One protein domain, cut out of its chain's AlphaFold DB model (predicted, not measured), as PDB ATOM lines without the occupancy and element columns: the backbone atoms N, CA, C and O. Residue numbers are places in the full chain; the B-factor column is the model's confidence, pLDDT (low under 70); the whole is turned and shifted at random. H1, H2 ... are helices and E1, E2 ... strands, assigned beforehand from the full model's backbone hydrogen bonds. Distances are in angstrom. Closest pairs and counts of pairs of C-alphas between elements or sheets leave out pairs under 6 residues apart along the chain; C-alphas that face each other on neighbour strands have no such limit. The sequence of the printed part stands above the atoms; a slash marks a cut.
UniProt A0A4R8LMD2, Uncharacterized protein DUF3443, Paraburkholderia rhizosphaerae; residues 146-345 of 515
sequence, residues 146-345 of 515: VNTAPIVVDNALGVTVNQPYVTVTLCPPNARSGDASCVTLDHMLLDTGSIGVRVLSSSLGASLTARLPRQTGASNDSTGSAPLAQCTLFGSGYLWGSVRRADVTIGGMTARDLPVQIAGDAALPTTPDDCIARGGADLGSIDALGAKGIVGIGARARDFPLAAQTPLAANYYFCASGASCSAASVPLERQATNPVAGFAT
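This is residues 146 to 345 of the 515 residues of the protein "Uncharacterized protein DUF3443" of Paraburkholderia rhizosphaerae (UniProt A0A4R8LMD2). A closed barrel of six strands, in ring order E2, E3, E8, E4, E7 and E6, makes the core; E1 extends the sheet beside E2 towards one end of the longest axis, and E5, E9 and E10 extend it from E6 towards the other. Short helices lie round the outside, H1, H2, H3, H4 and H6 on the barrel and H5 off it. The 200 printed residues hold six named helices and ten named strands, in the order E1 E2 E3 E4 H1 H2 E5 E6 E7 H3 H4 E8 H5 E9 E10 H6; the class is mixed, and so is the sheet. The whole is compact and rounded, with a radius of gyration of the C-alphas of 15.6 A and spans of 43 by 36 by 32 A.

In the ring, E2, residues 164 to 171, is antiparallel to E3, residues 183 to 191, with N 168 and O 185 within hydrogen-bond range at 2.8 A. E3 is parallel to E8, residues 293 to 297, with N 189 and O 293 at 2.8 A. E8 is antiparallel to E4, residues 195 to 200, with N 198 and O 294 at 2.9 A. E4 is parallel to E7, residues 253 to 263, with N 199 and O 261 at 2.8 A. E7 is antiparallel to E6, residues 238 to 250, with N 244 and O 260 at 2.9 A. E6 is antiparallel to E2, with N 249 and O 169 at 2.8 A. E3 bends by 67 degrees at residue 187, E6 by 101 at 245 and E7 by 85 at 257. Outside the ring, E1, residues 148 to 153, is antiparallel to E2, with N 165 and O 152 at 2.8 A. E5, residues 228 to 233, is antiparallel to E6, with N 230 and O 241 at 2.8 A, and to E9, residues 316 to 321, with N 229 and O 317 at 2.8 A. E9 is antiparallel to E10, residues 324 to 327, with N 318 and O 326 at 2.9 A. The hairpins are E1 and E2, E2 and E3, E5 and E6, E6 and E7, and E9 and E10; E1 E2 E3 and E5 E6 E7 are meanders, each strand the antiparallel neighbour of the one before. H3, residues 273 to 279, is over E5 at a height of 8.2 A, the closest C-alphas being those of Leu 233 and Gly 279, 5.3 A apart. H6, residues 339 to 342, has its Gly 342 C-alpha 4.6 A from that of Ala 255 in E7, their closest. H1, residues 201 to 204, H2, residues 206 to 211, and H4, residues 286 to 289, are also on the barrel, outside it; H5, residues 305 to 308, is not on it. Every O i to N i+4 pair is within range in H3, 1 of 2 in H2; the others are too short for one.

E1 begins at C-alpha 148 (-48.239, -31.439, 34.817). E6 is 24.0 A long, E7 23.5 A, E2 22.8 A and E3 20.5 A. H6 ends at C-alpha 342 (-43.337, -30.505, 19.905).

The C-alphas farthest apart, those of Asp 154 and Ser 222, are 47.2 A apart. The printed part has no cut; the links E2 to E3, H2 to E5 and E10 to H6 are long. Mean pLDDT of the printed part is 94.4, and Ser 177 is under 70.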
ATOM      1  N   VAL A 146     -44.655 -35.454  35.855       93.88
ATOM      2  CA  VAL A 146     -43.782 -34.790  34.862       93.88
ATOM      3  C   VAL A 146     -44.557 -34.106  33.724       93.88
ATOM      4  O   VAL A 146     -44.103 -33.105  33.178       93.88
ATOM      5  N   ASN A 147     -45.750 -34.612  33.400       97.31
ATOM      6  CA  ASN A 147     -46.659 -34.045  32.409       97.31
ATOM      7  C   ASN A 147     -47.618 -32.983  32.981       97.31
ATOM      8  O   ASN A 147     -48.588 -32.656  32.311       97.31
ATOM      9  N   THR A 148     -47.392 -32.459  34.186       98.12
ATOM     10  CA  THR A 148     -48.239 -31.439  34.817       98.12
ATOM     11  C   THR A 148     -47.447 -30.152  35.065       98.12
ATOM     12  O   THR A 148     -46.300 -30.181  35.509       98.12
ATOM     13  N   ALA A 149     -48.084 -29.013  34.805       98.12
ATOM     14  CA  ALA A 149     -47.638 -27.681  35.190       98.12
ATOM     15  C   ALA A 149     -48.751 -26.981  35.997       98.12
ATOM     16  O   ALA A 149     -49.929 -27.158  35.672       98.12
ATOM     17  N   PRO A 150     -48.421 -26.189  37.031       98.31
ATOM     18  CA  PRO A 150     -49.417 -25.384  37.725       98.31
ATOM     19  C   PRO A 150     -49.946 -24.281  36.800       98.31
ATOM     20  O   PRO A 150     -49.182 -23.682  36.040       98.31
ATOM     21  N   ILE A 151     -51.243 -24.004  36.907       98.75
ATOM     22  CA  ILE A 151     -51.867 -22.779  36.400       98.75
ATOM     23  C   ILE A 151     -52.092 -21.857  37.594       98.75
ATOM     24  O   ILE A 151     -52.593 -22.317  38.620       98.75
ATOM     25  N   VAL A 152     -51.774 -20.575  37.451       98.44
ATOM     26  CA  VAL A 152     -52.106 -19.535  38.436       98.44
ATOM     27  C   VAL A 152     -52.985 -18.482  37.770       98.44
ATOM     28  O   VAL A 152     -52.679 -18.040  36.670       98.44
ATOM     29  N   VAL A 153     -54.074 -18.083  38.419       98.38
ATOM     30  CA  VAL A 153     -54.843 -16.877  38.082       98.38
ATOM     31  C   VAL A 153     -54.644 -15.907  39.238       98.38
ATOM     32  O   VAL A 153     -55.020 -16.226  40.367       98.38
ATOM     33  N   ASP A 154     -54.039 -14.754  38.987       96.38
ATOM     34  CA  ASP A 154     -53.850 -13.671  39.958       96.38
ATOM     35  C   ASP A 154     -53.753 -12.305  39.246       96.38
ATOM     36  O   ASP A 154     -53.906 -12.223  38.026       96.38
ATOM     37  N   ASN A 155     -53.545 -11.238  40.022       91.38
ATOM     38  CA  ASN A 155     -53.374  -9.858  39.560       91.38
ATOM     39  C   ASN A 155     -51.920  -9.347  39.729       91.38
ATOM     40  O   ASN A 155     -51.686  -8.143  39.853       91.38
ATOM     41  N   ALA A 156     -50.916 -10.237  39.755       91.62
ATOM     42  CA  ALA A 156     -49.531  -9.882  40.090       91.62
ATOM     43  C   ALA A 156     -48.834  -8.976  39.056       91.62
ATOM     44  O   ALA A 156     -47.877  -8.277  39.400       91.62
ATOM     45  N   LEU A 157     -49.305  -8.968  37.803       89.12
ATOM     46  CA  LEU A 157     -48.803  -8.106  36.721       89.12
ATOM     47  C   LEU A 157     -49.744  -6.942  36.360       89.12
ATOM     48  O   LEU A 157     -49.490  -6.230  35.390       89.12
ATOM     49  N   GLY A 158     -50.806  -6.718  37.134       80.12
ATOM     50  CA  GLY A 158     -51.776  -5.648  36.901       80.12
ATOM     51  C   GLY A 158     -53.196  -6.058  37.279       80.12
ATOM     52  O   GLY A 158     -53.464  -7.218  37.571       80.12
ATOM     53  N   VAL A 159     -54.128  -5.100  37.251       71.94
ATOM     54  CA  VAL A 159     -55.550  -5.338  37.571       71.94
ATOM     55  C   VAL A 159     -56.271  -5.961  36.368       71.94
ATOM     56  O   VAL A 159     -57.197  -5.386  35.796       71.94
ATOM     57  N   THR A 160     -55.811  -7.139  35.954       82.44
ATOM     58  CA  THR A 160     -56.495  -8.006  34.998       82.44
ATOM     59  C   THR A 160     -57.183  -9.143  35.745       82.44
ATOM     60  O   THR A 160     -56.644  -9.736  36.677       82.44
ATOM     61  N   VAL A 161     -58.419  -9.437  35.349       93.81
ATOM     62  CA  VAL A 161     -59.178 -10.585  35.860       93.81
ATOM     63  C   VAL A 161     -59.110 -11.728  34.865       93.81
ATOM     64  O   VAL A 161     -59.070 -11.480  33.666       93.81
ATOM     65  N   ASN A 162     -59.168 -12.971  35.326       97.50
ATOM     66  CA  ASN A 162     -59.312 -14.162  34.498       97.50
ATOM     67  C   ASN A 162     -58.228 -14.333  33.415       97.50
ATOM     68  O   ASN A 162     -58.510 -14.870  32.347       97.50
ATOM     69  N   GLN A 163     -56.989 -13.921  33.695       96.44
ATOM     70  CA  GLN A 163     -55.824 -14.354  32.923       96.44
ATOM     71  C   GLN A 163     -55.170 -15.553  33.627       96.44
ATOM     72  O   GLN A 163     -54.723 -15.419  34.765       96.44
ATOM     73  N   PRO A 164     -55.131 -16.739  32.995       98.19
ATOM     74  CA  PRO A 164     -54.443 -17.897  33.537       98.19
ATOM     75  C   PRO A 164     -52.995 -17.902  33.064       98.19
ATOM     76  O   PRO A 164     -52.704 -17.723  31.882       98.19
ATOM     77  N   TYR A 165     -52.080 -18.175  33.976       98.75
ATOM     78  CA  TYR A 165     -50.651 -18.159  33.729       98.75
ATOM     79  C   TYR A 165     -50.020 -19.526  33.940       98.75
ATOM     80  O   TYR A 165     -50.412 -20.275  34.833       98.75
ATOM     81  N   VAL A 166     -48.977 -19.811  33.165       98.75
ATOM     82  CA  VAL A 166     -48.052 -20.928  33.389       98.75
ATOM     83  C   VAL A 166     -46.612 -20.425  33.463       98.75
ATOM     84  O   VAL A 166     -46.294 -19.317  33.025       98.75
ATOM     85  N   THR A 167     -45.723 -21.265  33.992       98.56
ATOM     86  CA  THR A 167     -44.276 -21.021  33.992       98.56
ATOM     87  C   THR A 167     -43.605 -21.753  32.833       98.56
ATOM     88  O   THR A 167     -43.800 -22.957  32.654       98.56
ATOM     89  N   VAL A 168     -42.780 -21.037  32.068       98.19
ATOM     90  CA  VAL A 168     -42.051 -21.537  30.894       98.19
ATOM     91  C   VAL A 168     -40.553 -21.315  31.076       98.19
ATOM     92  O   VAL A 168     -40.120 -20.204  31.361       98.19
ATOM     93  N   THR A 169     -39.735 -22.340  30.840       97.75
ATOM     94  CA  THR A 169     -38.280 -22.178  30.692       97.75
ATOM     95  C   THR A 169     -37.915 -22.192  29.213       97.75
ATOM     96  O   THR A 169     -38.186 -23.177  28.524       97.75
ATOM     97  N   LEU A 170     -37.280 -21.120  28.735       97.38
ATOM     98  CA  LEU A 170     -36.710 -21.029  27.390       97.38
ATOM     99  C   LEU A 170     -35.189 -21.162  27.441       97.38
ATOM    100  O   LEU A 170     -34.526 -20.533  28.267       97.38
ATOM    101  N   CYS A 171     -34.628 -21.936  26.517       96.94
ATOM    102  CA  CYS A 171     -33.186 -22.104  26.364       96.94
ATOM    103  C   CYS A 171     -32.766 -22.013  24.885       96.94
ATOM    104  O   CYS A 171     -33.597 -22.235  23.998       96.94
ATOM    105  N   PRO A 172     -31.479 -21.755  24.581       95.75
ATOM    106  CA  PRO A 172     -30.938 -21.997  23.244       95.75
ATOM    107  C   PRO A 172     -31.143 -23.470  22.834       95.75
ATOM    108  O   PRO A 172     -31.110 -24.339  23.712       95.75
ATOM    109  N   PRO A 173     -31.332 -23.787  21.539       93.25
ATOM    110  CA  PRO A 173     -31.560 -25.162  21.102       93.25
ATOM    111  C   PRO A 173     -30.469 -26.135  21.573       93.25
ATOM    112  O   PRO A 173     -29.276 -25.863  21.425       93.25
ATOM    113  N   ASN A 174     -30.887 -27.296  22.080       82.00
ATOM    114  CA  ASN A 174     -30.066 -28.365  22.670       82.00
ATOM    115  C   ASN A 174     -29.456 -28.076  24.056       82.00
ATOM    116  O   ASN A 174     -28.779 -28.949  24.609       82.00
ATOM    117  N   ALA A 175     -29.706 -26.913  24.664       85.12
ATOM    118  CA  ALA A 175     -29.330 -26.675  26.057       85.12
ATOM    119  C   ALA A 175     -30.153 -27.559  27.021       85.12
ATOM    120  O   ALA A 175     -31.206 -28.108  26.681       85.12
ATOM    121  N   ARG A 176     -29.677 -27.742  28.256       75.62
ATOM    122  CA  ARG A 176     -30.416 -28.495  29.286       75.62
ATOM    123  C   ARG A 176     -31.214 -27.533  30.159       75.62
ATOM    124  O   ARG A 176     -30.704 -26.492  30.547       75.62
ATOM    125  N   SER A 177     -32.441 -27.903  30.516       67.38
ATOM    126  CA  SER A 177     -33.223 -27.192  31.533       67.38
ATOM    127  C   SER A 177     -32.423 -27.089  32.837       67.38
ATOM    128  O   SER A 177     -31.955 -28.112  33.340       67.38
ATOM    129  N   GLY A 178     -32.263 -25.877  33.371       70.19
ATOM    130  CA  GLY A 178     -31.414 -25.605  34.539       70.19
ATOM    131  C   GLY A 178     -29.964 -25.218  34.211       70.19
ATOM    132  O   GLY A 178     -29.201 -24.923  35.125       70.19
ATOM    133  N   ASP A 179     -29.577 -25.177  32.934       81.00
ATOM    134  CA  ASP A 179     -28.368 -24.479  32.491       81.00
ATOM    135  C   ASP A 179     -28.525 -22.959  32.704       81.00
ATOM    136  O   ASP A 179     -29.586 -22.389  32.444       81.00
ATOM    137  N   ALA A 180     -27.448 -22.284  33.113       82.00
ATOM    138  CA  ALA A 180     -27.382 -20.826  33.236       82.00
ATOM    139  C   ALA A 180     -27.564 -20.093  31.890       82.00
ATOM    140  O   ALA A 180     -27.724 -18.872  31.856       82.00
ATOM    141  N   SER A 181     -27.543 -20.819  30.766       87.31
ATOM    142  CA  SER A 181     -27.919 -20.284  29.456       87.31
ATOM    143  C   SER A 181     -29.438 -20.110  29.255       87.31
ATOM    144  O   SER A 181     -29.816 -19.376  28.335       87.31
ATOM    145  N   CYS A 182     -30.291 -20.718  30.089       94.88
ATOM    146  CA  CYS A 182     -31.756 -20.630  30.037       94.88
ATOM    147  C   CYS A 182     -32.326 -19.436  30.830       94.88
ATOM    148  O   CYS A 182     -31.671 -18.893  31.717       94.88
ATOM    149  N   VAL A 183     -33.586 -19.074  30.563       96.12
ATOM    150  CA  VAL A 183     -34.395 -18.151  31.383       96.12
ATOM    151  C   VAL A 183     -35.745 -18.800  31.686       96.12
ATOM    152  O   VAL A 183     -36.400 -19.323  30.784       96.12
ATOM    153  N   THR A 184     -36.169 -18.749  32.949       96.75
ATOM    154  CA  THR A 184     -37.508 -19.168  33.389       96.75
ATOM    155  C   THR A 184     -38.397 -17.943  33.573       96.75
ATOM    156  O   THR A 184     -38.010 -16.985  34.239       96.75
ATOM    157  N   LEU A 185     -39.586 -17.986  32.978       97.69
ATOM    158  CA  LEU A 185     -40.604 -16.944  33.001       97.69
ATOM    159  C   LEU A 185     -41.880 -17.521  33.610       97.69
ATOM    160  O   LEU A 185     -42.516 -18.385  33.008       97.69
ATOM    161  N   ASP A 186     -42.248 -17.055  34.800       97.50
ATOM    162  CA  ASP A 186     -43.630 -17.138  35.285       97.50
ATOM    163  C   ASP A 186     -44.534 -16.157  34.505       97.50
ATOM    164  O   ASP A 186     -44.059 -15.415  33.643       97.50
ATOM    165  N   HIS A 187     -45.839 -16.156  34.793       98.00
ATOM    166  CA  HIS A 187     -46.801 -15.212  34.206       98.00
ATOM    167  C   HIS A 187     -46.781 -15.156  32.667       98.00
ATOM    168  O   HIS A 187     -46.891 -14.094  32.052       98.00
ATOM    169  N   MET A 188     -46.636 -16.323  32.033       98.50
ATOM    170  CA  MET A 188     -46.879 -16.505  30.604       98.50
ATOM    171  C   MET A 188     -48.350 -16.889  30.416       98.50
ATOM    172  O   MET A 188     -48.778 -17.913  30.950       98.50
ATOM    173  N   LEU A 189     -49.117 -16.079  29.683       98.56
ATOM    174  CA  LEU A 189     -50.553 -16.274  29.461       98.56
ATOM    175  C   LEU A 189     -50.813 -17.634  28.800       98.56
ATOM    176  O   LEU A 189     -50.312 -17.899  27.707       98.56
ATOM    177  N   LEU A 190     -51.600 -18.488  29.447       98.75
ATOM    178  CA  LEU A 190     -52.044 -19.761  28.900       98.75
ATOM    179  C   LEU A 190     -53.272 -19.536  28.020       98.75
ATOM    180  O   LEU A 190     -54.307 -19.061  28.480       98.75
ATOM    181  N   ASP A 191     -53.177 -19.918  26.757       98.19
ATOM    182  CA  ASP A 191     -54.099 -19.450  25.730       98.19
ATOM    183  C   ASP A 191     -54.499 -20.601  24.794       98.19
ATOM    184  O   ASP A 191     -53.661 -21.183  24.109       98.19
ATOM    185  N   THR A 192     -55.785 -20.957  24.767       97.69
ATOM    186  CA  THR A 192     -56.336 -21.970  23.852       97.69
ATOM    187  C   THR A 192     -56.920 -21.378  22.563       97.69
ATOM    188  O   THR A 192     -57.247 -22.146  21.654       97.69
ATOM    189  N   GLY A 193     -57.028 -20.049  22.457       93.50
ATOM    190  CA  GLY A 193     -57.478 -19.303  21.281       93.50
ATOM    191  C   GLY A 193     -56.399 -19.115  20.209       93.50
ATOM    192  O   GLY A 193     -56.721 -19.154  19.018       93.50
ATOM    193  N   SER A 194     -55.122 -19.000  20.593       95.31
ATOM    194  CA  SER A 194     -53.987 -18.924  19.662       95.31
ATOM    195  C   SER A 194     -53.046 -20.141  19.719       95.31
ATOM    196  O   SER A 194     -53.261 -21.127  20.431       95.31
ATOM    197  N   ILE A 195     -52.000 -20.107  18.886       96.75
ATOM    198  CA  ILE A 195     -51.044 -21.196  18.680       96.75
ATOM    199  C   ILE A 195     -49.604 -20.684  18.765       96.75
ATOM    200  O   ILE A 195     -49.225 -19.786  18.021       96.75
ATOM    201  N   GLY A 196     -48.771 -21.331  19.575       97.81
ATOM    202  CA  GLY A 196     -47.333 -21.092  19.645       97.81
ATOM    203  C   GLY A 196     -46.889 -20.177  20.783       97.81
ATOM    204  O   GLY A 196     -47.677 -19.447  21.381       97.81
ATOM    205  N   VAL A 197     -45.596 -20.256  21.106       98.56
ATOM    206  CA  VAL A 197     -44.997 -19.489  22.204       98.56
ATOM    207  C   VAL A 197     -44.476 -18.150  21.701       98.56
ATOM    208  O   VAL A 197     -43.728 -18.081  20.722       98.56
ATOM    209  N   ARG A 198     -44.869 -17.088  22.400       98.31
ATOM    210  CA  ARG A 198     -44.525 -15.698  22.099       98.31
ATOM    211  C   ARG A 198     -44.038 -15.049  23.381       98.31
ATOM    212  O   ARG A 198     -44.714 -15.145  24.396       98.31
ATOM    213  N   VAL A 199     -42.867 -14.431  23.368       98.25
ATOM    214  CA  VAL A 199     -42.209 -13.919  24.577       98.25
ATOM    215  C   VAL A 199     -41.881 -12.450  24.390       98.25
ATOM    216  O   VAL A 199     -41.348 -12.074  23.345       98.25
ATOM    217  N   LEU A 200     -42.147 -11.622  25.398       98.19
ATOM    218  CA  LEU A 200     -41.703 -10.234  25.380       98.19
ATOM    219  C   LEU A 200     -40.175 -10.178  25.531       98.19
ATOM    220  O   LEU A 200     -39.603 -10.697  26.492       98.19
ATOM    221  N   SER A 201     -39.500  -9.508  24.596       96.88
ATOM    222  CA  SER A 201     -38.043  -9.297  24.582       96.88
ATOM    223  C   SER A 201     -37.527  -8.686  25.895       96.88
ATOM    224  O   SER A 201     -36.470  -9.072  26.399       96.88
ATOM    225  N   SER A 202     -38.326  -7.796  26.497       96.06
ATOM    226  CA  SER A 202     -38.094  -7.181  27.811       96.06
ATOM    227  C   SER A 202     -38.047  -8.184  28.969       96.06
ATOM    228  O   SER A 202     -37.301  -7.969  29.918       96.06
ATOM    229  N   SER A 203     -38.797  -9.288  28.879       96.81
ATOM    230  CA  SER A 203     -38.812 -10.359  29.885       96.81
ATOM    231  C   SER A 203     -37.705 -11.391  29.658       96.81
ATOM    232  O   SER A 203     -37.152 -11.920  30.616       96.81
ATOM    233  N   LEU A 204     -37.353 -11.670  28.396       94.12
ATOM    234  CA  LEU A 204     -36.326 -12.660  28.047       94.12
ATOM    235  C   LEU A 204     -34.890 -12.155  28.280       94.12
ATOM    236  O   LEU A 204     -33.998 -12.933  28.622       94.12
ATOM    237  N   GLY A 205     -34.664 -10.853  28.086       91.56
ATOM    238  CA  GLY A 205     -33.363 -10.207  28.243       91.56
ATOM    239  C   GLY A 205     -32.408 -10.431  27.063       91.56
ATOM    240  O   GLY A 205     -32.276 -11.523  26.505       91.56
ATOM    241  N   ALA A 206     -31.665  -9.378  26.702       90.69
ATOM    242  CA  ALA A 206     -30.823  -9.345  25.500       90.69
ATOM    243  C   ALA A 206     -29.791 -10.491  25.408       90.69
ATOM    244  O   ALA A 206     -29.484 -10.955  24.312       90.69
ATOM    245  N   SER A 207     -29.285 -10.973  26.551       90.88
ATOM    246  CA  SER A 207     -28.298 -12.060  26.628       90.88
ATOM    247  C   SER A 207     -28.826 -13.379  26.051       90.88
ATOM    248  O   SER A 207     -28.123 -14.025  25.274       90.88
ATOM    249  N   LEU A 208     -30.064 -13.775  26.379       93.06
ATOM    250  CA  LEU A 208     -30.672 -14.975  25.801       93.06
ATOM    251  C   LEU A 208     -31.190 -14.700  24.387       93.06
ATOM    252  O   LEU A 208     -30.896 -15.485  23.488       93.06
ATOM    253  N   THR A 209     -31.844 -13.560  24.139       94.06
ATOM    254  CA  THR A 209     -32.305 -13.181  22.788       94.06
ATOM    255  C   THR A 209     -31.176 -13.241  21.749       94.06
ATOM    256  O   THR A 209     -31.397 -13.707  20.634       94.06
ATOM    257  N   ALA A 210     -29.950 -12.842  22.103       92.88
ATOM    258  CA  ALA A 210     -28.781 -12.942  21.226       92.88
ATOM    259  C   ALA A 210     -28.314 -14.388  20.955       92.88
ATOM    260  O   ALA A 210     -27.766 -14.648  19.885       92.88
ATOM    261  N   ARG A 211     -28.541 -15.327  21.888       94.00
ATOM    262  CA  ARG A 211     -28.200 -16.755  21.741       94.00
ATOM    263  C   ARG A 211     -29.241 -17.565  20.966       94.00
ATOM    264  O   ARG A 211     -28.892 -18.620  20.447       94.00
ATOM    265  N   LEU A 212     -30.497 -17.116  20.899       96.69
ATOM    266  CA  LEU A 212     -31.547 -17.813  20.150       96.69
ATOM    267  C   LEU A 212     -31.338 -17.633  18.630       96.69
ATOM    268  O   LEU A 212     -31.415 -16.491  18.148       96.69
ATOM    269  N   PRO A 213     -31.111 -18.716  17.852       96.75
ATOM    270  CA  PRO A 213     -30.945 -18.629  16.404       96.75
ATOM    271  C   PRO A 213     -32.171 -18.005  15.737       96.75
ATOM    272  O   PRO A 213     -33.307 -18.305  16.104       96.75
ATOM    273  N   ARG A 214     -31.954 -17.146  14.739       96.06
ATOM    274  CA  ARG A 214     -33.046 -16.604  13.918       96.06
ATOM    275  C   ARG A 214     -33.597 -17.702  13.015       96.06
ATOM    276  O   ARG A 214     -32.828 -18.465  12.437       96.06
ATOM    277  N   GLN A 215     -34.916 -17.762  12.873       97.44
ATOM    278  CA  GLN A 215     -35.542 -18.572  11.836       97.44
ATOM    279  C   GLN A 215     -35.385 -17.864  10.482       97.44
ATOM    280  O   GLN A 215     -35.493 -16.641  10.415       97.44
ATOM    281  N   THR A 216     -35.154 -18.621   9.412       96.94
ATOM    282  CA  THR A 216     -35.071 -18.138   8.021       96.94
ATOM    283  C   THR A 216     -35.856 -19.075   7.095       96.94
ATOM    284  O   THR A 216     -36.410 -20.081   7.555       96.94
ATOM    285  N   GLY A 217     -35.878 -18.772   5.793       95.88
ATOM    286  CA  GLY A 217     -36.407 -19.674   4.765       95.88
ATOM    287  C   GLY A 217     -37.882 -19.448   4.438       95.88
ATOM    288  O   GLY A 217     -38.668 -20.393   4.464       95.88
ATOM    289  N   ALA A 218     -38.261 -18.204   4.130       97.31
ATOM    290  CA  ALA A 218     -39.525 -17.939   3.445       97.31
ATOM    291  C   ALA A 218     -39.463 -18.481   2.007       97.31
ATOM    292  O   ALA A 218     -38.463 -18.293   1.318       97.31
ATOM    293  N   SER A 219     -40.545 -19.089   1.524       97.12
ATOM    294  CA  SER A 219     -40.641 -19.657   0.170       97.12
ATOM    295  C   SER A 219     -40.481 -18.608  -0.940       97.12
ATOM    296  O   SER A 219     -40.164 -18.954  -2.075       97.12
ATOM    297  N   ASN A 220     -40.725 -17.331  -0.624       95.94
ATOM    298  CA  ASN A 220     -40.595 -16.186  -1.526       95.94
ATOM    299  C   ASN A 220     -39.384 -15.276  -1.220       95.94
ATOM    300  O   ASN A 220     -39.269 -14.215  -1.832       95.94
ATOM    301  N   ASP A 221     -38.478 -15.677  -0.322       95.50
ATOM    302  CA  ASP A 221     -37.163 -15.043  -0.160       95.50
ATOM    303  C   ASP A 221     -36.159 -15.690  -1.127       95.50
ATOM    304  O   ASP A 221     -35.729 -16.826  -0.930       95.50
ATOM    305  N   SER A 222     -35.748 -14.954  -2.161       93.06
ATOM    306  CA  SER A 222     -34.782 -15.431  -3.161       93.06
ATOM    307  C   SER A 222     -33.371 -15.676  -2.610       93.06
ATOM    308  O   SER A 222     -32.566 -16.320  -3.280       93.06
ATOM    309  N   THR A 223     -33.061 -15.196  -1.400       92.31
ATOM    310  CA  THR A 223     -31.795 -15.475  -0.705       92.31
ATOM    311  C   THR A 223     -31.863 -16.723   0.182       92.31
ATOM    312  O   THR A 223     -30.822 -17.258   0.559       92.31
ATOM    313  N   GLY A 224     -33.071 -17.165   0.562       90.31
ATOM    314  CA  GLY A 224     -33.318 -18.225   1.549       90.31
ATOM    315  C   GLY A 224     -32.778 -17.949   2.966       90.31
ATOM    316  O   GLY A 224     -32.781 -18.845   3.815       90.31
ATOM    317  N   SER A 225     -32.286 -16.737   3.231       93.25
ATOM    318  CA  SER A 225     -31.454 -16.398   4.394       93.25
ATOM    319  C   SER A 225     -31.971 -15.216   5.212       93.25
ATOM    320  O   SER A 225     -31.476 -14.986   6.318       93.25
ATOM    321  N   ALA A 226     -32.978 -14.490   4.721       95.88
ATOM    322  CA  ALA A 226     -33.564 -13.381   5.451       95.88
ATOM    323  C   ALA A 226     -34.257 -13.892   6.733       95.88
ATOM    324  O   ALA A 226     -35.044 -14.847   6.677       95.88
ATOM    325  N   PRO A 227     -33.987 -13.281   7.903       96.75
ATOM    326  CA  PRO A 227     -34.701 -13.587   9.132       96.75
ATOM    327  C   PRO A 227     -36.212 -13.429   8.993       96.75
ATOM    328  O   PRO A 227     -36.693 -12.425   8.464       96.75
ATOM    329  N   LEU A 228     -36.950 -14.394   9.533       97.94
ATOM    330  CA  LEU A 228     -38.396 -14.310   9.651       97.94
ATOM    331  C   LEU A 228     -38.799 -13.422  10.830       97.94
ATOM    332  O   LEU A 228     -38.195 -13.440  11.908       97.94
ATOM    333  N   ALA A 229     -39.877 -12.686  10.614       97.94
ATOM    334  CA  ALA A 229     -40.604 -11.911  11.600       97.94
ATOM    335  C   ALA A 229     -42.086 -12.290  11.552       97.94
ATOM    336  O   ALA A 229     -42.571 -12.849  10.565       97.94
ATOM    337  N   GLN A 230     -42.800 -11.987  12.627       97.56
ATOM    338  CA  GLN A 230     -44.227 -12.227  12.732       97.56
ATOM    339  C   GLN A 230     -44.926 -10.991  13.297       97.56
ATOM    340  O   GLN A 230     -44.487 -10.408  14.289       97.56
ATOM    341  N   CYS A 231     -46.037 -10.641  12.659       97.56
ATOM    342  CA  CYS A 231     -47.140  -9.912  13.252       97.56
ATOM    343  C   CYS A 231     -48.174 -10.955  13.697       97.56
ATOM    344  O   CYS A 231     -48.743 -11.657  12.860       97.56
ATOM    345  N   THR A 232     -48.387 -11.107  15.003       95.75
ATOM    346  CA  THR A 232     -49.500 -11.921  15.509       95.75
ATOM    347  C   THR A 232     -50.639 -10.992  15.884       95.75
ATOM    348  O   THR A 232     -50.423 -10.081  16.676       95.75
ATOM    349  N   LEU A 233     -51.832 -11.235  15.342       93.00
ATOM    350  CA  LEU A 233     -53.046 -10.484  15.666       93.00
ATOM    351  C   LEU A 233     -53.887 -11.236  16.701       93.00
ATOM    352  O   LEU A 233     -54.109 -12.435  16.548       93.00
ATOM    353  N   PHE A 234     -54.409 -10.515  17.687       90.56
ATOM    354  CA  PHE A 234     -55.305 -10.983  18.744       90.56
ATOM    355  C   PHE A 234     -56.571 -10.120  18.781       90.56
ATOM    356  O   PHE A 234     -56.641  -9.075  18.140       90.56
ATOM    357  N   GLY A 235     -57.580 -10.522  19.559       84.31
ATOM    358  CA  GLY A 235     -58.825  -9.750  19.678       84.31
ATOM    359  C   GLY A 235     -58.655  -8.373  20.341       84.31
ATOM    360  O   GLY A 235     -59.510  -7.509  20.171       84.31
ATOM    361  N   SER A 236     -57.562  -8.166  21.081       86.56
ATOM    362  CA  SER A 236     -57.244  -6.941  21.830       86.56
ATOM    363  C   SER A 236     -56.115  -6.099  21.228       86.56
ATOM    364  O   SER A 236     -55.921  -4.965  21.660       86.56
ATOM    365  N   GLY A 237     -55.358  -6.621  20.260       93.56
ATOM    366  CA  GLY A 237     -54.121  -5.989  19.810       93.56
ATOM    367  C   GLY A 237     -53.243  -6.902  18.956       93.56
ATOM    368  O   GLY A 237     -53.683  -7.946  18.477       93.56
ATOM    369  N   TYR A 238     -51.971  -6.541  18.798       96.56
ATOM    370  CA  TYR A 238     -50.973  -7.329  18.080       96.56
ATOM    371  C   TYR A 238     -49.647  -7.455  18.836       96.56
ATOM    372  O   TYR A 238     -49.319  -6.654  19.707       96.56
ATOM    373  N   LEU A 239     -48.851  -8.454  18.451       97.69
ATOM    374  CA  LEU A 239     -47.435  -8.566  18.802       97.69
ATOM    375  C   LEU A 239     -46.591  -8.540  17.527       97.69
ATOM    376  O   LEU A 239     -46.751  -9.409  16.665       97.69
ATOM    377  N   TRP A 240     -45.654  -7.596  17.438       97.94
ATOM    378  CA  TRP A 240     -44.619  -7.554  16.401       97.94
ATOM    379  C   TRP A 240     -43.278  -8.060  16.940       97.94
ATOM    380  O   TRP A 240     -42.871  -7.704  18.049       97.94
ATOM    381  N   GLY A 241     -42.573  -8.897  16.175       97.31
ATOM    382  CA  GLY A 241     -41.312  -9.471  16.643       97.31
ATOM    383  C   GLY A 241     -40.642 -10.458  15.698       97.31
ATOM    384  O   GLY A 241     -41.187 -10.818  14.657       97.31
ATOM    385  N   SER A 242     -39.447 -10.920  16.071       97.69
ATOM    386  CA  SER A 242     -38.691 -11.887  15.266       97.69
ATOM    387  C   SER A 242     -39.136 -13.317  15.550       97.69
ATOM    388  O   SER A 242     -39.554 -13.628  16.664       97.69
ATOM    389  N   VAL A 243     -39.011 -14.207  14.566       98.19
ATOM    390  CA  VAL A 243     -39.156 -15.649  14.790       98.19
ATOM    391  C   VAL A 243     -37.771 -16.236  15.051       98.19
ATOM    392  O   VAL A 243     -36.837 -16.072  14.259       98.19
ATOM    393  N   ARG A 244     -37.621 -16.922  16.181       97.94
ATOM    394  CA  ARG A 244     -36.366 -17.539  16.627       97.94
ATOM    395  C   ARG A 244     -36.578 -18.987  17.034       97.94
ATOM    396  O   ARG A 244     -37.710 -19.448  17.129       97.94
ATOM    397  N   ARG A 245     -35.486 -19.715  17.251       98.06
ATOM    398  CA  ARG A 245     -35.500 -21.109  17.697       98.06
ATOM    399  C   ARG A 245     -35.088 -21.218  19.155       98.06
ATOM    400  O   ARG A 245     -34.066 -20.653  19.542       98.06
ATOM    401  N   ALA A 246     -35.874 -21.941  19.943       97.56
ATOM    402  CA  ALA A 246     -35.623 -22.172  21.360       97.56
ATOM    403  C   ALA A 246     -36.086 -23.570  21.780       97.56
ATOM    404  O   ALA A 246     -37.061 -24.096  21.245       97.56
ATOM    405  N   ASP A 247     -35.437 -24.136  22.789       97.38
ATOM    406  CA  ASP A 247     -36.037 -25.226  23.552       97.38
ATOM    407  C   ASP A 247     -37.022 -24.617  24.557       97.38
ATOM    408  O   ASP A 247     -36.675 -23.682  25.281       97.38
ATOM    409  N   VAL A 248     -38.249 -25.138  24.594       97.88
ATOM    410  CA  VAL A 248     -39.354 -24.644  25.427       97.88
ATOM    411  C   VAL A 248     -39.758 -25.738  26.402       97.88
ATOM    412  O   VAL A 248     -40.186 -26.808  25.977       97.88
ATOM    413  N   THR A 249     -39.651 -25.478  27.704       97.81
ATOM    414  CA  THR A 249     -40.064 -26.415  28.760       97.81
ATOM    415  C   THR A 249     -41.215 -25.843  29.578       97.81
ATOM    416  O   THR A 249     -41.137 -24.695  30.011       97.81
ATOM    417  N   ILE A 250     -42.260 -26.640  29.808       97.69
ATOM    418  CA  ILE A 250     -43.430 -26.291  30.625       97.69
ATOM    419  C   ILE A 250     -43.717 -27.475  31.553       97.69
ATOM    420  O   ILE A 250     -43.870 -28.608  31.090       97.69
ATOM    421  N   GLY A 251     -43.735 -27.243  32.868       93.50
ATOM    422  CA  GLY A 251     -43.665 -28.342  33.837       93.50
ATOM    423  C   GLY A 251     -42.396 -29.176  33.607       93.50
ATOM    424  O   GLY A 251     -41.304 -28.620  33.498       93.50
ATOM    425  N   GLY A 252     -42.539 -30.497  33.484       94.25
ATOM    426  CA  GLY A 252     -41.449 -31.406  33.110       94.25
ATOM    427  C   GLY A 252     -41.360 -31.750  31.614       94.25
ATOM    428  O   GLY A 252     -40.552 -32.602  31.247       94.25
ATOM    429  N   MET A 253     -42.172 -31.131  30.749       96.50
ATOM    430  CA  MET A 253     -42.235 -31.444  29.315       96.50
ATOM    431  C   MET A 253     -41.448 -30.425  28.484       96.50
ATOM    432  O   MET A 253     -41.673 -29.225  28.619       96.50
ATOM    433  N   THR A 254     -40.563 -30.888  27.592       96.62
ATOM    434  CA  THR A 254     -39.747 -30.025  26.715       96.62
ATOM    435  C   THR A 254     -40.043 -30.268  25.237       96.62
ATOM    436  O   THR A 254     -39.924 -31.394  24.754       96.62
ATOM    437  N   ALA A 255     -40.338 -29.194  24.505       97.00
ATOM    438  CA  ALA A 255     -40.322 -29.141  23.048       97.00
ATOM    439  C   ALA A 255     -38.961 -28.607  22.585       97.00
ATOM    440  O   ALA A 255     -38.496 -27.580  23.085       97.00
ATOM    441  N   ARG A 256     -38.300 -29.315  21.665       95.81
ATOM    442  CA  ARG A 256     -36.942 -28.982  21.204       95.81
ATOM    443  C   ARG A 256     -36.965 -28.184  19.906       95.81
ATOM    444  O   ARG A 256     -37.788 -28.461  19.038       95.81
ATOM    445  N   ASP A 257     -36.032 -27.241  19.778       96.06
ATOM    446  CA  ASP A 257     -35.793 -26.437  18.572       96.06
ATOM    447  C   ASP A 257     -37.089 -25.813  17.998       96.06
ATOM    448  O   ASP A 257     -37.345 -25.809  16.793       96.06
ATOM    449  N   LEU A 258     -37.956 -25.298  18.872       97.12
ATOM    450  CA  LEU A 258     -39.279 -24.788  18.523       97.12
ATOM    451  C   LEU A 258     -39.184 -23.380  17.907       97.12
ATOM    452  O   LEU A 258     -38.470 -22.536  18.456       97.12
ATOM    453  N   PRO A 259     -39.908 -23.070  16.813       98.12
ATOM    454  CA  PRO A 259     -40.086 -21.694  16.359       98.12
ATOM    455  C   PRO A 259     -40.971 -20.909  17.340       98.12
ATOM    456  O   PRO A 259     -42.126 -21.274  17.573       98.12
ATOM    457  N   VAL A 260     -40.421 -19.831  17.902       98.31
ATOM    458  CA  VAL A 260     -41.060 -18.938  18.883       98.31
ATOM    459  C   VAL A 260     -40.959 -17.478  18.436       98.31
ATOM    460  O   VAL A 260     -39.974 -17.096  17.800       98.31
ATOM    461  N   GLN A 261     -41.948 -16.651  18.776       98.38
ATOM    462  CA  GLN A 261     -41.897 -15.208  18.511       98.38
ATOM    463  C   GLN A 261     -41.213 -14.482  19.677       98.38
ATOM    464  O   GLN A 261     -41.610 -14.657  20.827       98.38
ATOM    465  N   ILE A 262     -40.231 -13.625  19.394       98.12
ATOM    466  CA  ILE A 262     -39.688 -12.659  20.358       98.12
ATOM    467  C   ILE A 262     -40.270 -11.286  20.026       98.12
ATOM    468  O   ILE A 262     -39.802 -10.610  19.106       98.12
ATOM    469  N   ALA A 263     -41.325 -10.904  20.745       97.69
ATOM    470  CA  ALA A 263     -42.039  -9.648  20.554       97.69
ATOM    471  C   ALA A 263     -41.244  -8.462  21.121       97.69
ATOM    472  O   ALA A 263     -40.619  -8.582  22.177       97.69
ATOM    473  N   GLY A 264     -41.224  -7.331  20.414       95.38
ATOM    474  CA  GLY A 264     -40.367  -6.192  20.765       95.38
ATOM    475  C   GLY A 264     -38.862  -6.491  20.644       95.38
ATOM    476  O   GLY A 264     -38.051  -5.956  21.403       95.38
ATOM    477  N   ASP A 265     -38.455  -7.391  19.738       93.94
ATOM    478  CA  ASP A 265     -37.035  -7.627  19.440       93.94
ATOM    479  C   ASP A 265     -36.407  -6.358  18.839       93.94
ATOM    480  O   ASP A 265     -36.775  -5.931  17.746       93.94
ATOM    481  N   ALA A 266     -35.409  -5.790  19.522       91.75
ATOM    482  CA  ALA A 266     -34.710  -4.572  19.108       91.75
ATOM    483  C   ALA A 266     -34.023  -4.670  17.729       91.75
ATOM    484  O   ALA A 266     -33.626  -3.654  17.163       91.75
ATOM    485  N   ALA A 267     -33.878  -5.875  17.168       91.00
ATOM    486  CA  ALA A 267     -33.419  -6.073  15.796       91.00
ATOM    487  C   ALA A 267     -34.483  -5.801  14.714       91.00
ATOM    488  O   ALA A 267     -34.136  -5.798  13.534       91.00
ATOM    489  N   LEU A 268     -35.748  -5.602  15.096       93.69
ATOM    490  CA  LEU A 268     -36.873  -5.251  14.224       93.69
ATOM    491  C   LEU A 268     -37.594  -3.999  14.769       93.69
ATOM    492  O   LEU A 268     -38.766  -4.079  15.138       93.69
ATOM    493  N   PRO A 269     -36.909  -2.841  14.857       90.81
ATOM    494  CA  PRO A 269     -37.423  -1.642  15.529       90.81
ATOM    495  C   PRO A 269     -38.607  -0.969  14.813       90.81
ATOM    496  O   PRO A 269     -39.155   0.001  15.330       90.81
ATOM    497  N   THR A 270     -38.984  -1.437  13.622       92.50
ATOM    498  CA  THR A 270     -40.085  -0.891  12.826       92.50
ATOM    499  C   THR A 270     -41.148  -1.962  12.615       92.50
ATOM    500  O   THR A 270     -40.885  -2.982  11.978       92.50
ATOM    501  N   THR A 271     -42.350  -1.717  13.136       94.75
ATOM    502  CA  THR A 271     -43.547  -2.510  12.839       94.75
ATOM    503  C   THR A 271     -44.088  -2.129  11.452       94.75
ATOM    504  O   THR A 271     -44.212  -0.935  11.181       94.75
ATOM    505  N   PRO A 272     -44.431  -3.089  10.571       94.94
ATOM    506  CA  PRO A 272     -45.078  -2.807   9.288       94.94
ATOM    507  C   PRO A 272     -46.444  -2.117   9.432       94.94
ATOM    508  O   PRO A 272     -47.244  -2.491  10.290       94.94
ATOM    509  N   ASP A 273     -46.753  -1.167   8.546       94.62
ATOM    510  CA  ASP A 273     -48.010  -0.401   8.588       94.62
ATOM    511  C   ASP A 273     -49.264  -1.289   8.518       94.62
ATOM    512  O   ASP A 273     -50.267  -1.002   9.171       94.62
ATOM    513  N   ASP A 274     -49.223  -2.391   7.759       94.56
ATOM    514  CA  ASP A 274     -50.351  -3.320   7.645       94.56
ATOM    515  C   ASP A 274     -50.572  -4.137   8.926       94.56
ATOM    516  O   ASP A 274     -51.718  -4.442   9.257       94.56
ATOM    517  N   CYS A 275     -49.504  -4.418   9.682       94.81
ATOM    518  CA  CYS A 275     -49.579  -5.006  11.019       94.81
ATOM    519  C   CYS A 275     -50.280  -4.055  12.001       94.81
ATOM    520  O   CYS A 275     -51.238  -4.458  12.659       94.81
ATOM    521  N   ILE A 276     -49.883  -2.777  12.030       94.75
ATOM    522  CA  ILE A 276     -50.512  -1.748  12.878       94.75
ATOM    523  C   ILE A 276     -51.991  -1.571  12.498       94.75
ATOM    524  O   ILE A 276     -52.878  -1.657  13.348       94.75
ATOM    525  N   ALA A 277     -52.272  -1.368  11.206       94.19
ATOM    526  CA  ALA A 277     -53.611  -1.062  10.704       94.19
ATOM    527  C   ALA A 277     -54.621  -2.207  10.887       94.19
ATOM    528  O   ALA A 277     -55.820  -1.949  11.000       94.19
ATOM    529  N   ARG A 278     -54.158  -3.465  10.901       91.19
ATOM    530  CA  ARG A 278     -55.004  -4.653  11.116       91.19
ATOM    531  C   ARG A 278     -55.034  -5.118  12.571       91.19
ATOM    532  O   ARG A 278     -56.001  -5.766  12.960       91.19
ATOM    533  N   GLY A 279     -53.997  -4.812  13.348       86.62
ATOM    534  CA  GLY A 279     -53.818  -5.302  14.711       86.62
ATOM    535  C   GLY A 279     -54.345  -4.405  15.822       86.62
ATOM    536  O   GLY A 279     -54.680  -4.915  16.884       86.62
ATOM    537  N   GLY A 280     -54.452  -3.092  15.609       89.38
ATOM    538  CA  GLY A 280     -54.936  -2.177  16.646       89.38
ATOM    539  C   GLY A 280     -53.859  -1.838  17.680       89.38
ATOM    540  O   GLY A 280     -52.869  -1.194  17.337       89.38
ATOM    541  N   ALA A 281     -54.068  -2.196  18.950       93.31
ATOM    542  CA  ALA A 281     -53.145  -1.857  20.037       93.31
ATOM    543  C   ALA A 281     -51.871  -2.722  20.015       93.31
ATOM    544  O   ALA A 281     -51.937  -3.914  19.730       93.31
ATOM    545  N   ASP A 282     -50.718  -2.143  20.351       95.12
ATOM    546  CA  ASP A 282     -49.473  -2.901  20.538       95.12
ATOM    547  C   ASP A 282     -49.464  -3.560  21.928       95.12
ATOM    548  O   ASP A 282     -49.592  -2.876  22.944       95.12
ATOM    549  N   LEU A 283     -49.311  -4.885  21.968       95.88
ATOM    550  CA  LEU A 283     -49.236  -5.692  23.191       95.88
ATOM    551  C   LEU A 283     -47.780  -6.001  23.600       95.88
ATOM    552  O   LEU A 283     -47.537  -6.846  24.457       95.88
ATOM    553  N   GLY A 284     -46.784  -5.352  22.986       95.31
ATOM    554  CA  GLY A 284     -45.349  -5.598  23.182       95.31
ATOM    555  C   GLY A 284     -44.767  -5.253  24.565       95.31
ATOM    556  O   GLY A 284     -43.545  -5.293  24.732       95.31
ATOM    557  N   SER A 285     -45.596  -4.922  25.559       95.06
ATOM    558  CA  SER A 285     -45.195  -4.597  26.933       95.06
ATOM    559  C   SER A 285     -45.992  -5.403  27.965       95.06
ATOM    560  O   SER A 285     -47.098  -5.866  27.688       95.06
ATOM    561  N   ILE A 286     -45.433  -5.565  29.172       94.75
ATOM    562  CA  ILE A 286     -46.117  -6.269  30.269       94.75
ATOM    563  C   ILE A 286     -47.422  -5.543  30.621       94.75
ATOM    564  O   ILE A 286     -48.459  -6.190  30.706       94.75
ATOM    565  N   ASP A 287     -47.389  -4.213  30.725       93.19
ATOM    566  CA  ASP A 287     -48.556  -3.389  31.069       93.19
ATOM    567  C   ASP A 287     -49.696  -3.492  30.036       93.19
ATOM    568  O   ASP A 287     -50.863  -3.380  30.400       93.19
ATOM    569  N   ALA A 288     -49.375  -3.701  28.751       93.06
ATOM    570  CA  ALA A 288     -50.372  -3.842  27.685       93.06
ATOM    571  C   ALA A 288     -50.921  -5.274  27.556       93.06
ATOM    572  O   ALA A 288     -52.081  -5.456  27.194       93.06
ATOM    573  N   LEU A 289     -50.099  -6.291  27.838       94.25
ATOM    574  CA  LEU A 289     -50.468  -7.704  27.700       94.25
ATOM    575  C   LEU A 289     -51.039  -8.322  28.994       94.25
ATOM    576  O   LEU A 289     -51.762  -9.319  28.941       94.25
ATOM    577  N   GLY A 290     -50.666  -7.784  30.158       95.44
ATOM    578  CA  GLY A 290     -50.846  -8.420  31.469       95.44
ATOM    579  C   GLY A 290     -49.911  -9.614  31.717       95.44
ATOM    580  O   GLY A 290     -50.016 -10.275  32.742       95.44
ATOM    581  N   ALA A 291     -48.989  -9.921  30.798       97.19
ATOM    582  CA  ALA A 291     -48.166 -11.132  30.838       97.19
ATOM    583  C   ALA A 291     -46.730 -10.886  30.348       97.19
ATOM    584  O   ALA A 291     -46.447  -9.927  29.632       97.19
ATOM    585  N   LYS A 292     -45.813 -11.811  30.662       98.19
ATOM    586  CA  LYS A 292     -44.438 -11.839  30.109       98.19
ATOM    587  C   LYS A 292     -44.373 -12.424  28.688       98.19
ATOM    588  O   LYS A 292     -43.327 -12.394  28.032       98.19
ATOM    589  N   GLY A 293     -45.499 -12.942  28.208       98.12
ATOM    590  CA  GLY A 293     -45.680 -13.572  26.908       98.12
ATOM    591  C   GLY A 293     -46.927 -14.457  26.889       98.12
ATOM    592  O   GLY A 293     -47.709 -14.451  27.836       98.12
ATOM    593  N   ILE A 294     -47.097 -15.229  25.818       98.69
ATOM    594  CA  ILE A 294     -48.257 -16.084  25.542       98.69
ATOM    595  C   ILE A 294     -47.785 -17.505  25.209       98.69
ATOM    596  O   ILE A 294     -46.800 -17.695  24.488       98.69
ATOM    597  N   VAL A 295     -48.510 -18.507  25.703       98.81
ATOM    598  CA  VAL A 295     -48.371 -19.931  25.383       98.81
ATOM    599  C   VAL A 295     -49.638 -20.394  24.663       98.81
ATOM    600  O   VAL A 295     -50.563 -20.919  25.280       98.81
ATOM    601  N   GLY A 296     -49.665 -20.209  23.341       98.38
ATOM    602  CA  GLY A 296     -50.765 -20.656  22.491       98.38
ATOM    603  C   GLY A 296     -50.784 -22.182  22.345       98.38
ATOM    604  O   GLY A 296     -49.896 -22.768  21.716       98.38
ATOM    605  N   ILE A 297     -51.799 -22.827  22.914       98.06
ATOM    606  CA  ILE A 297     -52.004 -24.283  22.947       98.06
ATOM    607  C   ILE A 297     -53.317 -24.734  22.283       98.06
ATOM    608  O   ILE A 297     -53.776 -25.851  22.527       98.06
ATOM    609  N   GLY A 298     -53.917 -23.901  21.429       95.56
ATOM    610  CA  GLY A 298     -55.111 -24.255  20.657       95.56
ATOM    611  C   GLY A 298     -54.948 -25.498  19.761       95.56
ATOM    612  O   GLY A 298     -53.857 -26.028  19.553       95.56
ATOM    613  N   ALA A 299     -56.050 -25.969  19.174       93.50
ATOM    614  CA  ALA A 299     -56.160 -27.318  18.593       93.50
ATOM    615  C   ALA A 299     -55.284 -27.638  17.347       93.50
ATOM    616  O   ALA A 299     -55.363 -28.748  16.811       93.50
ATOM    617  N   ARG A 300     -54.449 -26.708  16.859       94.31
ATOM    618  CA  ARG A 300     -53.518 -26.931  15.735       94.31
ATOM    619  C   ARG A 300     -52.099 -27.214  16.217       94.31
ATOM    620  O   ARG A 300     -51.652 -26.706  17.236       94.31
ATOM    621  N   ALA A 301     -51.342 -27.949  15.403       94.56
ATOM    622  CA  ALA A 301     -49.903 -28.110  15.599       94.56
ATOM    623  C   ALA A 301     -49.077 -26.908  15.090       94.56
ATOM    624  O   ALA A 301     -47.932 -26.752  15.504       94.56
ATOM    625  N   ARG A 302     -49.616 -26.084  14.180       94.06
ATOM    626  CA  ARG A 302     -48.950 -24.922  13.558       94.06
ATOM    627  C   ARG A 302     -49.876 -23.720  13.548       94.06
ATOM    628  O   ARG A 302     -51.092 -23.891  13.441       94.06
ATOM    629  N   ASP A 303     -49.286 -22.536  13.653       90.38
ATOM    630  CA  ASP A 303     -50.018 -21.293  13.857       90.38
ATOM    631  C   ASP A 303     -50.943 -20.965  12.687       90.38
ATOM    632  O   ASP A 303     -52.169 -21.037  12.838       90.38
ATOM    633  N   PHE A 304     -50.377 -20.755  11.493       90.06
ATOM    634  CA  PHE A 304     -51.163 -20.395  10.319       90.06
ATOM    635  C   PHE A 304     -50.794 -21.182   9.051       90.06
ATOM    636  O   PHE A 304     -50.100 -20.672   8.170       90.06
ATOM    637  N   PRO A 305     -51.295 -22.427   8.896       91.75
ATOM    638  CA  PRO A 305     -50.949 -23.295   7.767       91.75
ATOM    639  C   PRO A 305     -51.171 -22.699   6.367       91.75
ATOM    640  O   PRO A 305     -50.493 -23.102   5.425       91.75
ATOM    641  N   LEU A 306     -52.079 -21.728   6.214       91.88
ATOM    642  CA  LEU A 306     -52.299 -21.021   4.947       91.88
ATOM    643  C   LEU A 306     -51.083 -20.174   4.522       91.88
ATOM    644  O   LEU A 306     -50.808 -20.069   3.330       91.88
ATOM    645  N   ALA A 307     -50.287 -19.675   5.477       94.75
ATOM    646  CA  ALA A 307     -49.052 -18.943   5.190       94.75
ATOM    647  C   ALA A 307     -47.998 -19.795   4.462       94.75
ATOM    648  O   ALA A 307     -47.090 -19.238   3.866       94.75
ATOM    649  N   ALA A 308     -48.104 -21.130   4.461       96.44
ATOM    650  CA  ALA A 308     -47.216 -21.985   3.668       96.44
ATOM    651  C   ALA A 308     -47.563 -21.997   2.165       96.44
ATOM    652  O   ALA A 308     -46.777 -22.494   1.361       96.44
ATOM    653  N   GLN A 309     -48.735 -21.477   1.781       95.81
ATOM    654  CA  GLN A 309     -49.239 -21.484   0.402       95.81
ATOM    655  C   GLN A 309     -49.064 -20.123  -0.282       95.81
ATOM    656  O   GLN A 309     -48.712 -20.064  -1.457       95.81
ATOM    657  N   THR A 310     -49.267 -19.029   0.454       95.31
ATOM    658  CA  THR A 310     -49.169 -17.654  -0.051       95.31
ATOM    659  C   THR A 310     -48.662 -16.714   1.047       95.31
ATOM    660  O   THR A 310     -48.933 -16.972   2.221       95.31
ATOM    661  N   PRO A 311     -47.959 -15.617   0.711       95.56
ATOM    662  CA  PRO A 311     -47.801 -14.495   1.625       95.56
ATOM    663  C   PRO A 311     -49.164 -13.921   2.019       95.56
ATOM    664  O   PRO A 311     -50.096 -13.904   1.210       95.56
ATOM    665  N   LEU A 312     -49.266 -13.436   3.254       93.81
ATOM    666  CA  LEU A 312     -50.492 -12.905   3.848       93.81
ATOM    667  C   LEU A 312     -50.194 -11.575   4.544       93.81
ATOM    668  O   LEU A 312     -49.136 -11.421   5.156       93.81
ATOM    669  N   ALA A 313     -51.133 -10.631   4.470       91.25
ATOM    670  CA  ALA A 313     -51.035  -9.358   5.182       91.25
ATOM    671  C   ALA A 313     -51.091  -9.574   6.704       91.25
ATOM    672  O   ALA A 313     -51.849 -10.427   7.172       91.25
ATOM    673  N   ALA A 314     -50.321  -8.792   7.465       94.06
ATOM    674  CA  ALA A 314     -50.267  -8.835   8.929       94.06
ATOM    675  C   ALA A 314     -50.109 -10.255   9.518       94.06
ATOM    676  O   ALA A 314     -50.811 -10.639  10.455       94.06
ATOM    677  N   ASN A 315     -49.196 -11.050   8.950       95.50
ATOM    678  CA  ASN A 315     -48.929 -12.419   9.393       95.50
ATOM    679  C   ASN A 315     -47.417 -12.684   9.509       95.50
ATOM    680  O   ASN A 315     -46.787 -12.187  10.440       95.50
ATOM    681  N   TYR A 316     -46.800 -13.413   8.576       97.81
ATOM    682  CA  TYR A 316     -45.344 -13.579   8.535       97.81
ATOM    683  C   TYR A 316     -44.674 -12.631   7.543       97.81
ATOM    684  O   TYR A 316     -45.227 -12.295   6.497       97.81
ATOM    685  N   TYR A 317     -43.432 -12.266   7.853       97.81
ATOM    686  CA  TYR A 317     -42.572 -11.441   7.014       97.81
ATOM    687  C   TYR A 317     -41.164 -12.036   6.982       97.81
ATOM    688  O   TYR A 317     -40.752 -12.719   7.919       97.81
ATOM    689  N   PHE A 318     -40.404 -11.741   5.932       97.00
ATOM    690  CA  PHE A 318     -38.954 -11.907   5.919       97.00
ATOM    691  C   PHE A 318     -38.310 -10.523   5.828       97.00
ATOM    692  O   PHE A 318     -38.806  -9.646   5.118       97.00
ATOM    693  N   CYS A 319     -37.233 -10.309   6.578       95.62
ATOM    694  CA  CYS A 319     -36.635  -8.991   6.761       95.62
ATOM    695  C   CYS A 319     -35.185  -8.988   6.275       95.62
ATOM    696  O   CYS A 319     -34.293  -9.483   6.962       95.62
ATOM    697  N   ALA A 320     -34.944  -8.421   5.091       87.31
ATOM    698  CA  ALA A 320     -33.597  -8.279   4.528       87.31
ATOM    699  C   ALA A 320     -32.728  -7.314   5.360       87.31
ATOM    700  O   ALA A 320     -31.507  -7.445   5.419       87.31
ATOM    701  N   SER A 321     -33.367  -6.367   6.048       82.00
ATOM    702  CA  SER A 321     -32.785  -5.582   7.136       82.00
ATOM    703  C   SER A 321     -33.847  -5.326   8.210       82.00
ATOM    704  O   SER A 321     -35.038  -5.505   7.960       82.00
ATOM    705  N   GLY A 322     -33.441  -4.876   9.401       74.06
ATOM    706  CA  GLY A 322     -34.367  -4.655  10.524       74.06
ATOM    707  C   GLY A 322     -35.474  -3.617  10.286       74.06
ATOM    708  O   GLY A 322     -36.440  -3.580  11.042       74.06
ATOM    709  N   ALA A 323     -35.341  -2.797   9.238       79.75
ATOM    710  CA  ALA A 323     -36.316  -1.790   8.813       79.75
ATOM    711  C   ALA A 323     -36.921  -2.084   7.422       79.75
ATOM    712  O   ALA A 323     -37.652  -1.259   6.881       79.75
ATOM    713  N   SER A 324     -36.601  -3.230   6.809       87.81
ATOM    714  CA  SER A 324     -37.090  -3.616   5.482       87.81
ATOM    715  C   SER A 324     -37.571  -5.063   5.505       87.81
ATOM    716  O   SER A 324     -36.800  -6.007   5.311       87.81
ATOM    717  N   CYS A 325     -38.867  -5.207   5.775       95.19
ATOM    718  CA  CYS A 325     -39.585  -6.472   5.838       95.19
ATOM    719  C   CYS A 325     -40.604  -6.568   4.695       95.19
ATOM    720  O   CYS A 325     -41.224  -5.577   4.319       95.19
ATOM    721  N   SER A 326     -40.782  -7.764   4.141       95.19
ATOM    722  CA  SER A 326     -41.772  -8.076   3.102       95.19
ATOM    723  C   SER A 326     -42.608  -9.277   3.526       95.19
ATOM    724  O   SER A 326     -42.086 -10.172   4.189       95.19
ATOM    725  N   ALA A 327     -43.891  -9.306   3.152       96.81
ATOM    726  CA  ALA A 327     -44.787 -10.411   3.492       96.81
ATOM    727  C   ALA A 327     -44.223 -11.758   3.000       96.81
ATOM    728  O   ALA A 327     -43.772 -11.887   1.855       96.81
ATOM    729  N   ALA A 328     -44.251 -12.765   3.868       97.06
ATOM    730  CA  ALA A 328     -43.619 -14.059   3.648       97.06
ATOM    731  C   ALA A 328     -44.646 -15.179   3.476       97.06
ATOM    732  O   ALA A 328     -45.575 -15.307   4.270       97.06
ATOM    733  N   SER A 329     -44.403 -16.048   2.496       97.56
ATOM    734  CA  SER A 329     -44.899 -17.422   2.541       97.56
ATOM    735  C   SER A 329     -43.918 -18.242   3.382       97.56
ATOM    736  O   SER A 329     -42.724 -18.263   3.087       97.56
ATOM    737  N   VAL A 330     -44.390 -18.871   4.457       97.75
ATOM    738  CA  VAL A 330     -43.558 -19.561   5.455       97.75
ATOM    739  C   VAL A 330     -43.949 -21.041   5.541       97.75
ATOM    740  O   VAL A 330     -45.068 -21.338   5.980       97.75
ATOM    741  N   PRO A 331     -43.043 -21.973   5.174       97.00
ATOM    742  CA  PRO A 331     -43.259 -23.417   5.282       97.00
ATOM    743  C   PRO A 331     -43.712 -23.871   6.676       97.00
ATOM    744  O   PRO A 331     -43.370 -23.258   7.689       97.00
ATOM    745  N   LEU A 332     -44.472 -24.968   6.753       95.69
ATOM    746  CA  LEU A 332     -45.121 -25.421   7.994       95.69
ATOM    747  C   LEU A 332     -44.133 -25.723   9.131       95.69
ATOM    748  O   LEU A 332     -44.453 -25.520  10.296       95.69
ATOM    749  N   GLU A 333     -42.934 -26.208   8.823       95.12
ATOM    750  CA  GLU A 333     -41.859 -26.448   9.790       95.12
ATOM    751  C   GLU A 333     -41.136 -25.166  10.237       95.12
ATOM    752  O   GLU A 333     -40.333 -25.201  11.172       95.12
ATOM    753  N   ARG A 334     -41.426 -24.028   9.592       96.81
ATOM    754  CA  ARG A 334     -40.837 -22.722   9.901       96.81
ATOM    755  C   ARG A 334     -41.736 -21.804  10.730       96.81
ATOM    756  O   ARG A 334     -41.201 -20.931  11.413       96.81
ATOM    757  N   GLN A 335     -43.047 -22.039  10.719       96.75
ATOM    758  CA  GLN A 335     -44.052 -21.280  11.475       96.75
ATOM    759  C   GLN A 335     -43.979 -21.506  12.993       96.75
ATOM    760  O   GLN A 335     -43.554 -22.569  13.461       96.75
ATOM    761  N   ALA A 336     -44.495 -20.542  13.763       96.00
ATOM    762  CA  ALA A 336     -44.775 -20.719  15.183       96.00
ATOM    763  C   ALA A 336     -45.614 -21.994  15.416       96.00
ATOM    764  O   ALA A 336     -46.509 -22.350  14.640       96.00
ATOM    765  N   THR A 337     -45.258 -22.737  16.459       95.88
ATOM    766  CA  THR A 337     -45.693 -24.125  16.659       95.88
ATOM    767  C   THR A 337     -46.242 -24.302  18.068       95.88
ATOM    768  O   THR A 337     -45.601 -23.876  19.025       95.88
ATOM    769  N   ASN A 338     -47.406 -24.953  18.207       97.81
ATOM    770  CA  ASN A 338     -47.959 -25.320  19.516       97.81
ATOM    771  C   ASN A 338     -46.919 -26.177  20.272       97.81
ATOM    772  O   ASN A 338     -46.553 -27.237  19.753       97.81
ATOM    773  N   PRO A 339     -46.443 -25.768  21.465       98.44
ATOM    774  CA  PRO A 339     -45.381 -26.487  22.171       98.44
ATOM    775  C   PRO A 339     -45.769 -27.935  22.497       98.44
ATOM    776  O   PRO A 339     -44.914 -28.813  22.442       98.44
ATOM    777  N   VAL A 340     -47.058 -28.216  22.723       98.62
ATOM    778  CA  VAL A 340     -47.568 -29.567  23.004       98.62
ATOM    779  C   VAL A 340     -47.305 -30.513  21.833       98.62
ATOM    780  O   VAL A 340     -46.864 -31.640  22.041       98.62
ATOM    781  N   ALA A 341     -47.468 -30.036  20.595       97.62
ATOM    782  CA  ALA A 341     -47.164 -30.806  19.387       97.62
ATOM    783  C   ALA A 341     -45.654 -31.057  19.181       97.62
ATOM    784  O   ALA A 341     -45.281 -31.856  18.325       97.62
ATOM    785  N   GLY A 342     -44.792 -30.350  19.922       96.75
ATOM    786  CA  GLY A 342     -43.337 -30.505  19.905       96.75
ATOM    787  C   GLY A 342     -42.784 -31.424  21.001       96.75
ATOM    788  O   GLY A 342     -41.576 -31.668  21.018       96.75
ATOM    789  N   PHE A 343     -43.618 -31.927  21.917       98.12
ATOM    790  CA  PHE A 343     -43.182 -32.857  22.962       98.12
ATOM    791  C   PHE A 343     -42.954 -34.277  22.417       98.12
ATOM    792  O   PHE A 343     -43.622 -34.728  21.486       98.12
ATOM    793  N   ALA A 344     -42.010 -35.005  23.024       97.00
ATOM    794  CA  ALA A 344     -41.670 -36.379  22.633       97.00
ATOM    795  C   ALA A 344     -42.707 -37.427  23.088       97.00
ATOM    796  O   ALA A 344     -42.887 -38.450  22.430       97.00
ATOM    797  N   THR A 345     -43.395 -37.168  24.200       97.38
ATOM    798  CA  THR A 345     -44.545 -37.935  24.704       97.38
ATOM    799  C   THR A 345     -45.639 -36.962  25.128       97.38
ATOM    800  O   THR A 345     -45.398 -35.758  25.178       97.38
TER     801      THR A 345